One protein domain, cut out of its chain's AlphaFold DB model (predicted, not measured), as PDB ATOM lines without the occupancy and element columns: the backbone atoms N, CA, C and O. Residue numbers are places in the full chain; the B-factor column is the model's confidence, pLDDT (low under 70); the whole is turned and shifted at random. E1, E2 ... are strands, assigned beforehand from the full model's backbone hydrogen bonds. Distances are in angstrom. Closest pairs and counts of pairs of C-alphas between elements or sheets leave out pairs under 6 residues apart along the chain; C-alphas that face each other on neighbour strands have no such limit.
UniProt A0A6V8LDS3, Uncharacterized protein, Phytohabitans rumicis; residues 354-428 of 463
ATOM      1  N   VAL A 354       8.140  16.984  34.655       63.34
ATOM      2  CA  VAL A 354       7.308  17.636  35.671       63.34
ATOM      3  C   VAL A 354       7.691  19.117  35.662       63.34
ATOM      4  O   VAL A 354       8.847  19.429  35.966       63.34
ATOM      5  N   PRO A 355       6.784  20.042  35.297       61.56
ATOM      6  CA  PRO A 355       7.110  21.457  35.317       61.56
ATOM      7  C   PRO A 355       7.516  21.840  36.738       61.56
ATOM      8  O   PRO A 355       6.764  21.615  37.688       61.56
ATOM      9  N   ALA A 356       8.712  22.407  36.896       61.34
ATOM     10  CA  ALA A 356       9.082  23.006  38.168       61.34
ATOM     11  C   ALA A 356       8.041  24.085  38.528       61.34
ATOM     12  O   ALA A 356       7.534  24.762  37.622       61.34
ATOM     13  N   PRO A 357       7.713  24.283  39.819       65.81
ATOM     14  CA  PRO A 357       6.886  25.407  40.231       65.81
ATOM     15  C   PRO A 357       7.474  26.700  39.665       65.81
ATOM     16  O   PRO A 357       8.648  26.999  39.884       65.81
ATOM     17  N   SER A 358       6.675  27.458  38.913       68.25
ATOM     18  CA  SER A 358       7.159  28.676  38.270       68.25
ATOM     19  C   SER A 358       7.634  29.673  39.326       68.25
ATOM     20  O   SER A 358       6.836  30.109  40.163       68.25
ATOM     21  N   THR A 359       8.893  30.095  39.263       77.81
ATOM     22  CA  THR A 359       9.344  31.265  40.023       77.81
ATOM     23  C   THR A 359       8.807  32.531  39.355       77.81
ATOM     24  O   THR A 359       9.008  32.773  38.162       77.81
ATOM     25  N   ARG A 360       8.065  33.335  40.122       85.31
ATOM     26  CA  ARG A 360       7.530  34.620  39.663       85.31
ATOM     27  C   ARG A 360       8.384  35.769  40.190       85.31
ATOM     28  O   ARG A 360       8.900  35.703  41.300       85.31
ATOM     29  N   VAL A 361       8.495  36.827  39.400       87.50
ATOM     30  CA  VAL A 361       9.190  38.076  39.741       87.50
ATOM     31  C   VAL A 361       8.201  39.243  39.694       87.50
ATOM     32  O   VAL A 361       7.162  39.105  39.044       87.50
ATOM     33  N   PRO A 362       8.478  40.394  40.333       90.81
ATOM     34  CA  PRO A 362       7.667  41.592  40.134       90.81
ATOM     35  C   PRO A 362       7.522  41.906  38.639       90.81
ATOM     36  O   PRO A 362       8.509  41.960  37.904       90.81
ATOM     37  N   GLY A 363       6.280  42.034  38.179       88.19
ATOM     38  CA  GLY A 363       5.950  42.355  36.795       88.19
ATOM     39  C   GLY A 363       5.697  43.845  36.603       88.19
ATOM     40  O   GLY A 363       6.034  44.682  37.441       88.19
ATOM     41  N   ARG A 364       5.082  44.192  35.471       87.38
ATOM     42  CA  ARG A 364       4.690  45.574  35.182       87.38
ATOM     43  C   ARG A 364       3.671  46.064  36.215       87.38
ATOM     44  O   ARG A 364       2.727  45.343  36.542       87.38
ATOM     45  N   ALA A 365       3.830  47.302  36.687       87.06
ATOM     46  CA  ALA A 365       2.871  47.935  37.590       87.06
ATOM     47  C   ALA A 365       1.436  47.816  37.038       87.06
ATOM     48  O   ALA A 365       1.200  48.045  35.851       87.06
ATOM     49  N   GLY A 366       0.497  47.402  37.894       87.50
ATOM     50  CA  GLY A 366      -0.895  47.128  37.516       87.50
ATOM     51  C   GLY A 366      -1.178  45.716  36.977       87.50
ATOM     52  O   GLY A 366      -2.342  45.351  36.878       87.50
ATOM     53  N   PHE A 367      -0.157  44.898  36.684       83.44
ATOM     54  CA  PHE A 367      -0.309  43.523  36.163       83.44
ATOM     55  C   PHE A 367       0.199  42.435  37.128       83.44
ATOM     56  O   PHE A 367       0.143  41.246  36.816       83.44
ATOM     57  N   GLY A 368       0.680  42.822  38.314       88.31
ATOM     58  CA  GLY A 368       1.159  41.894  39.339       88.31
ATOM     59  C   GLY A 368       2.516  41.273  38.998       88.31
ATOM     60  O   GLY A 368       3.407  41.949  38.490       88.31
ATOM     61  N   ASN A 369       2.689  39.989  39.317       89.56
ATOM     62  CA  ASN A 369       3.951  39.273  39.123       89.56
ATOM     63  C   ASN A 369       4.048  38.616  37.734       89.56
ATOM     64  O   ASN A 369       3.100  37.974  37.275       89.56
ATOM     65  N   ALA A 370       5.227  38.689  37.120       88.94
ATOM     66  CA  ALA A 370       5.567  38.085  35.835       88.94
ATOM     67  C   ALA A 370       6.350  36.770  35.992       88.94
ATOM     68  O   ALA A 370       6.909  36.476  37.050       88.94
ATOM     69  N   ILE A 371       6.412  35.982  34.919       88.31
ATOM     70  CA  ILE A 371       7.301  34.819  34.823       88.31
ATOM     71  C   ILE A 371       8.601  35.279  34.170       88.31
ATOM     72  O   ILE A 371       8.585  35.833  33.071       88.31
ATOM     73  N   LYS A 372       9.728  35.032  34.839       86.31
ATOM     74  CA  LYS A 372      11.051  35.216  34.243       86.31
ATOM     75  C   LYS A 372      11.441  33.927  33.529       86.31
ATOM     76  O   LYS A 372      11.468  32.871  34.157       86.31
ATOM     77  N   LEU A 373      11.701  34.026  32.228       82.94
ATOM     78  CA  LEU A 373      12.134  32.920  31.377       82.94
ATOM     79  C   LEU A 373      13.610  33.096  31.015       82.94
ATOM     80  O   LEU A 373      14.042  34.209  30.715       82.94
ATOM     81  N   ASN A 374      14.349  31.987  30.972       76.69
ATOM     82  CA  ASN A 374      15.780  31.913  30.655       76.69
ATOM     83  C   ASN A 374      16.711  32.607  31.679       76.69
ATOM     84  O   ASN A 374      16.280  33.162  32.689       76.69
ATOM     85  N   GLY A 375      18.025  32.524  31.435       73.88
ATOM     86  CA  GLY A 375      19.076  32.927  32.378       73.88
ATOM     87  C   GLY A 375      19.535  31.766  33.268       73.88
ATOM     88  O   GLY A 375      19.613  30.627  32.807       73.88
ATOM     89  N   THR A 376      19.851  32.060  34.532       70.19
ATOM     90  CA  THR A 376      20.202  31.063  35.565       70.19
ATOM     91  C   THR A 376      18.980  30.352  36.158       70.19
ATOM     92  O   THR A 376      19.142  29.367  36.872       70.19
ATOM     93  N   ASP A 377      17.767  30.839  35.876       69.12
ATOM     94  CA  ASP A 377      16.510  30.255  36.347       69.12
ATOM     95  C   ASP A 377      16.095  29.033  35.506       69.12
ATOM     96  O   ASP A 377      16.373  28.947  34.306       69.12
ATOM     97  N   ALA A 378      15.386  28.086  36.128       68.38
ATOM     98  CA  ALA A 378      14.955  26.845  35.480       68.38
ATOM     99  C   ALA A 378      13.792  27.030  34.482       68.38
ATOM    100  O   ALA A 378      13.583  26.170  33.624       68.38
ATOM    101  N   ASN A 379      13.038  28.133  34.562       79.88
ATOM    102  CA  ASN A 379      11.889  28.368  33.686       79.88
ATOM    103  C   ASN A 379      12.364  28.637  32.247       79.88
ATOM    104  O   ASN A 379      13.032  29.639  31.978       79.88
ATOM    105  N   ARG A 380      11.998  27.766  31.303       79.56
ATOM    106  CA  ARG A 380      12.354  27.910  29.877       79.56
ATOM    107  C   ARG A 380      11.181  28.369  29.021       79.56
ATOM    108  O   ARG A 380      11.338  29.254  28.188       79.56
ATOM    109  N   TYR A 381      10.009  27.795  29.259       83.25
ATOM    110  CA  TYR A 381       8.760  28.125  28.582       83.25
ATOM    111  C   TYR A 381       7.577  27.862  29.519       83.25
ATOM    112  O   TYR A 381       7.733  27.251  30.577       83.25
ATOM    113  N   VAL A 382       6.392  28.319  29.118       84.06
ATOM    114  CA  VAL A 382       5.123  28.008  29.781       84.06
ATOM    115  C   VAL A 382       4.294  27.169  28.819       84.06
ATOM    116  O   VAL A 382       3.987  27.624  27.719       84.06
ATOM    117  N   ALA A 383       3.948  25.945  29.215       82.94
ATOM    118  CA  ALA A 383       3.018  25.118  28.459       82.94
ATOM    119  C   ALA A 383       1.582  25.578  28.742       82.94
ATOM    120  O   ALA A 383       1.159  25.613  29.898       82.94
ATOM    121  N   MET A 384       0.833  25.921  27.694       83.00
ATOM    122  CA  MET A 384      -0.602  26.178  27.811       83.00
ATOM    123  C   MET A 384      -1.390  24.859  27.765       83.00
ATOM    124  O   MET A 384      -0.925  23.905  27.136       83.00
ATOM    125  N   PRO A 385      -2.587  24.788  28.379       82.50
ATOM    126  CA  PRO A 385      -3.439  23.608  28.286       82.50
ATOM    127  C   PRO A 385      -3.712  23.199  26.826       82.50
ATOM    128  O   PRO A 385      -3.973  24.068  25.984       82.50
ATOM    129  N   PRO A 386      -3.697  21.892  26.502       82.12
ATOM    130  CA  PRO A 386      -4.054  21.420  25.171       82.12
ATOM    131  C   PRO A 386      -5.443  21.911  24.755       82.12
ATOM    132  O   PRO A 386      -6.402  21.832  25.519       82.12
ATOM    133  N   GLY A 387      -5.557  22.411  23.524       85.06
ATOM    134  CA  GLY A 387      -6.832  22.890  22.993       85.06
ATOM    135  C   GLY A 387      -7.280  24.257  23.516       85.06
ATOM    136  O   GLY A 387      -8.439  24.599  23.316       85.06
ATOM    137  N   VAL A 388      -6.390  25.063  24.113       87.19
ATOM    138  CA  VAL A 388      -6.713  26.432  24.577       87.19
ATOM    139  C   VAL A 388      -7.316  27.333  23.484       87.19
ATOM    140  O   VAL A 388      -8.065  28.250  23.798       87.19
ATOM    141  N   LEU A 389      -7.043  27.045  22.204       84.38
ATOM    142  CA  LEU A 389      -7.614  27.751  21.046       84.38
ATOM    143  C   LEU A 389      -8.677  26.935  20.282       84.38
ATOM    144  O   LEU A 389      -9.087  27.315  19.186       84.38
ATOM    145  N   ARG A 390      -9.097  25.771  20.796       85.75
ATOM    146  CA  ARG A 390      -9.989  24.852  20.072       85.75
ATOM    147  C   ARG A 390     -11.362  25.494  19.860       85.75
ATOM    148  O   ARG A 390     -12.019  25.879  20.817       85.75
ATOM    149  N   GLY A 391     -11.808  25.530  18.605       87.31
ATOM    150  CA  GLY A 391     -13.120  26.065  18.229       87.31
ATOM    151  C   GLY A 391     -13.171  27.588  18.095       87.31
ATOM    152  O   GLY A 391     -14.217  28.108  17.724       87.31
ATOM    153  N   LEU A 392     -12.064  28.293  18.347       87.50
ATOM    154  CA  LEU A 392     -11.975  29.724  18.082       87.50
ATOM    155  C   LEU A 392     -11.782  29.963  16.583       87.50
ATOM    156  O   LEU A 392     -10.906  29.367  15.954       87.50
ATOM    157  N   THR A 393     -12.598  30.848  16.022       86.62
ATOM    158  CA  THR A 393     -12.471  31.329  14.639       86.62
ATOM    159  C   THR A 393     -11.719  32.658  14.555       86.62
ATOM    160  O   THR A 393     -11.180  32.985  13.500       86.62
ATOM    161  N   ASP A 394     -11.643  33.390  15.666       85.75
ATOM    162  CA  ASP A 394     -10.923  34.647  15.855       85.75
ATOM    163  C   ASP A 394     -10.423  34.772  17.308       85.75
ATOM    164  O   ASP A 394     -10.995  34.202  18.236       85.75
ATOM    165  N   PHE A 395      -9.298  35.464  17.518       87.19
ATOM    166  CA  PHE A 395      -8.771  35.766  18.853       87.19
ATOM    167  C   PHE A 395      -7.686  36.850  18.798       87.19
ATOM    168  O   PHE A 395      -7.105  37.122  17.749       87.19
ATOM    169  N   THR A 396      -7.389  37.459  19.950       87.62
ATOM    170  CA  THR A 396      -6.288  38.419  20.134       87.62
ATOM    171  C   THR A 396      -5.352  37.930  21.236       87.62
ATOM    172  O   THR A 396      -5.811  37.495  22.291       87.62
ATOM    173  N   VAL A 397      -4.037  38.035  21.016       85.25
ATOM    174  CA  VAL A 397      -3.011  37.783  22.040       85.25
ATOM    175  C   VAL A 397      -2.395  39.117  22.452       85.25
ATOM    176  O   VAL A 397      -1.800  39.804  21.627       85.25
ATOM    177  N   ALA A 398      -2.515  39.473  23.732       86.25
ATOM    178  CA  ALA A 398      -1.922  40.681  24.303       86.25
ATOM    179  C   ALA A 398      -1.069  40.319  25.526       86.25
ATOM    180  O   ALA A 398      -1.524  39.605  26.417       86.25
ATOM    181  N   THR A 399       0.177  40.798  25.572       86.38
ATOM    182  CA  THR A 399       1.102  40.519  26.678       86.38
ATOM    183  C   THR A 399       2.122  41.643  26.863       86.38
ATOM    184  O   THR A 399       2.489  42.323  25.907       86.38
ATOM    185  N   TRP A 400       2.591  41.822  28.099       87.69
ATOM    186  CA  TRP A 400       3.719  42.695  28.424       87.69
ATOM    187  C   TRP A 400       4.985  41.856  28.531       87.69
ATOM    188  O   TRP A 400       5.076  40.967  29.376       87.69
ATOM    189  N   VAL A 401       5.976  42.167  27.698       88.44
ATOM    190  CA  VAL A 401       7.271  41.484  27.687       88.44
ATOM    191  C   VAL A 401       8.388  42.461  28.025       88.44
ATOM    192  O   VAL A 401       8.416  43.584  27.528       88.44
ATOM    193  N   ASN A 402       9.318  42.025  28.871       87.94
ATOM    194  CA  ASN A 402      10.587  42.707  29.094       87.94
ATOM    195  C   ASN A 402      11.698  41.815  28.528       87.94
ATOM    196  O   ASN A 402      11.961  40.741  29.069       87.94
ATOM    197  N   ILE A 403      12.294  42.227  27.409       85.44
ATOM    198  CA  ILE A 403      13.289  41.440  26.675       85.44
ATOM    199  C   ILE A 403      14.671  42.007  26.992       85.44
ATOM    200  O   ILE A 403      15.021  43.085  26.527       85.44
ATOM    201  N   SER A 404      15.461  41.267  27.772       81.75
ATOM    202  CA  SER A 404      16.825  41.670  28.141       81.75
ATOM    203  C   SER A 404      17.869  41.322  27.077       81.75
ATOM    204  O   SER A 404      18.814  42.077  26.879       81.75
ATOM    205  N   SER A 405      17.710  40.184  26.391       80.38
ATOM    206  CA  SER A 405      18.598  39.725  25.318       80.38
ATOM    207  C   SER A 405      17.801  38.886  24.310       80.38
ATOM    208  O   SER A 405      17.497  37.726  24.605       80.38
ATOM    209  N   PRO A 406      17.429  39.431  23.138       73.88
ATOM    210  CA  PRO A 406      16.662  38.689  22.144       73.88
ATOM    211  C   PRO A 406      17.548  37.636  21.469       73.88
ATOM    212  O   PRO A 406      18.344  37.945  20.587       73.88
ATOM    213  N   ALA A 407      17.409  36.373  21.875       75.12
ATOM    214  CA  ALA A 407      18.010  35.268  21.139       75.12
ATOM    215  C   ALA A 407      17.296  35.091  19.792       75.12
ATOM    216  O   ALA A 407      16.068  35.224  19.704       75.12
ATOM    217  N   THR A 408      18.060  34.761  18.753       80.88
ATOM    218  CA  THR A 408      17.521  34.437  17.433       80.88
ATOM    219  C   THR A 408      16.468  33.333  17.544       80.88
ATOM    220  O   THR A 408      16.706  32.314  18.188       80.88
ATOM    221  N   TRP A 409      15.299  33.548  16.932       80.81
ATOM    222  CA  TRP A 409      14.141  32.642  16.967       80.81
ATOM    223  C   TRP A 409      13.508  32.399  18.349       80.81
ATOM    224  O   TRP A 409      12.699  31.482  18.498       80.81
ATOM    225  N   SER A 410      13.804  33.230  19.356       83.38
ATOM    226  CA  SER A 410      13.061  33.196  20.626       83.38
ATOM    227  C   SER A 410      11.564  33.472  20.414       83.38
ATOM    228  O   SER A 410      11.176  34.231  19.531       83.38
ATOM    229  N   ARG A 411      10.688  32.830  21.194       86.38
ATOM    230  CA  ARG A 411       9.227  32.931  21.019       86.38
ATOM    231  C   ARG A 411       8.590  33.686  22.181       86.38
ATOM    232  O   ARG A 411       8.821  33.334  23.334       86.38
ATOM    233  N   ILE A 412       7.774  34.695  21.870       88.69
ATOM    234  CA  ILE A 412       6.878  35.349  22.841       88.69
ATOM    235  C   ILE A 412       5.618  34.495  23.031       88.69
ATOM    236  O   ILE A 412       5.192  34.261  24.158       88.69
ATOM    237  N   PHE A 413       5.057  33.990  21.929       89.81
ATOM    238  CA  PHE A 413       4.072  32.910  21.913       89.81
ATOM    239  C   PHE A 413       4.319  32.002  20.705       89.81
ATOM    240  O   PHE A 413       4.883  32.445  19.701       89.81
ATOM    241  N   ASP A 414       3.879  30.750  20.816       89.06
ATOM    242  CA  ASP A 414       3.914  29.747  19.751       89.06
ATOM    243  C   ASP A 414       2.727  28.790  19.939       89.06
ATOM    244  O   ASP A 414       2.613  28.120  20.969       89.06
ATOM    245  N   PHE A 415       1.806  28.779  18.977       86.81
ATOM    246  CA  PHE A 415       0.647  27.892  18.953       86.81
ATOM    247  C   PHE A 415       0.656  27.084  17.662       86.81
ATOM    248  O   PHE A 415       0.718  27.656  16.578       86.81
ATOM    249  N   GLY A 416       0.528  25.762  17.748       82.19
ATOM    250  CA  GLY A 416       0.503  24.906  16.567       82.19
ATOM    251  C   GLY A 416       0.576  23.423  16.898       82.19
ATOM    252  O   GLY A 416       0.666  23.035  18.060       82.19
ATOM    253  N   THR A 417       0.545  22.592  15.858       79.00
ATOM    254  CA  THR A 417       0.740  21.131  15.951       79.00
ATOM    255  C   THR A 417       2.057  20.674  15.317       79.00
ATOM    256  O   THR A 417       2.353  19.482  15.293       79.00
ATOM    257  N   GLY A 418       2.863  21.610  14.807       73.38
ATOM    258  CA  GLY A 418       4.167  21.344  14.207       73.38
ATOM    259  C   GLY A 418       4.663  22.515  13.359       73.38
ATOM    260  O   GLY A 418       4.065  23.587  13.335       73.38
ATOM    261  N   GLN A 419       5.754  22.304  12.621       73.56
ATOM    262  CA  GLN A 419       6.372  23.350  11.791       73.56
ATOM    263  C   GLN A 419       5.531  23.759  10.570       73.56
ATOM    264  O   GLN A 419       5.743  24.837  10.032       73.56
ATOM    265  N   GLY A 420       4.595  22.907  10.137       75.06
ATOM    266  CA  GLY A 420       3.724  23.173   8.989       75.06
ATOM    267  C   GLY A 420       2.393  23.845   9.335       75.06
ATOM    268  O   GLY A 420       1.728  24.333   8.429       75.06
ATOM    269  N   VAL A 421       1.997  23.875  10.613       80.50
ATOM    270  CA  VAL A 421       0.745  24.489  11.090       80.50
ATOM    271  C   VAL A 421       1.022  25.162  12.431       80.50
ATOM    272  O   VAL A 421       0.916  24.533  13.488       80.50
ATOM    273  N   ASN A 422       1.410  26.436  12.376       82.94
ATOM    274  CA  ASN A 422       1.699  27.239  13.557       82.94
ATOM    275  C   ASN A 422       1.353  28.725  13.382       82.94
ATOM    276  O   ASN A 422       1.116  29.227  12.279       82.94
ATOM    277  N   MET A 423       1.322  29.411  14.519       85.38
ATOM    278  CA  MET A 423       1.247  30.852  14.653       85.38
ATOM    279  C   MET A 423       2.153  31.268  15.811       85.38
ATOM    280  O   MET A 423       1.962  30.830  16.946       85.38
ATOM    281  N   PHE A 424       3.122  32.133  15.534       87.94
ATOM    282  CA  PHE A 424       4.096  32.564  16.534       87.94
ATOM    283  C   PHE A 424       4.434  34.047  16.405       87.94
ATOM    284  O   PHE A 424       4.264  34.648  15.342       87.94
ATOM    285  N   LEU A 425       5.000  34.604  17.476       87.94
ATOM    286  CA  LEU A 425       5.647  35.916  17.480       87.94
ATOM    287  C   LEU A 425       7.090  35.772  17.967       87.94
ATOM    288  O   LEU A 425       7.328  35.271  19.071       87.94
ATOM    289  N   THR A 426       8.047  36.221  17.151       86.19
ATOM    290  CA  THR A 426       9.475  36.278  17.509       86.19
ATOM    291  C   THR A 426       9.967  37.724  17.536       86.19
ATOM    292  O   THR A 426       9.637  38.475  16.618       86.19
ATOM    293  N   PRO A 427      10.761  38.136  18.544       82.62
ATOM    294  CA  PRO A 427      11.374  39.458  18.581       82.62
ATOM    295  C   PRO A 427      12.632  39.566  17.699       82.62
ATOM    296  O   PRO A 427      13.115  40.673  17.477       82.62
ATOM    297  N   SER A 428      13.190  38.442  17.226       80.56
ATOM    298  CA  SER A 428      14.371  38.421  16.352       80.56
ATOM    299  C   SER A 428      14.370  37.193  15.434       80.56
ATOM    300  O   SER A 428      14.338  36.050  15.899       80.56
TER     301      SER A 428
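What this domain is: This is residues 354 to 428 of the 463 residues of an uncharacterized protein of Phytohabitans rumicis (UniProt A0A6V8LDS3). There is little regular structure here: a winding stretch of 41 residues, 372 to 412, loops between a short strand hairpin, E1 and E2, and a longer one, E3 and E4. Residues 390 to 396 stick out from it. The 75 printed residues hold no named helix and four strands, E1 to E4 along the chain, in two antiparallel two-stranded sheets; the class is all strand, with 18 residues in named elements. It is only just loose, close to compact, with a radius of gyration of the C-alphas of 13.9 A and spans of 34 by 28 by 27 A.

Where its parts are: Find C-alpha 360 at (7.530, 34.620, 39.663), where E1, residues 360 to 362, begins; E2 is residues 369 to 371. E3, residues 413 to 418, runs 13.9 A; E4, residues 421 to 426, runs 16.0 A to C-alpha 426 at (9.475, 36.278, 17.509).

How they stand to each other: In hairpin E1 and E2, at 132 degrees, look for N 361 and O 370 within hydrogen-bond range, 2.9 A. In hairpin E3 and E4, at 157 degrees, N 423 and O 415 are within that range at 2.8 A. E2 and E3 are apart.

The domain as a whole: The farthest C-alphas, Thr 376 and Thr 393, are 38.8 A apart. The printed part has no cut; the link from E2 to E3 is long. The pLDDT is under 70 at residues 354 to 358 and 377 to 378.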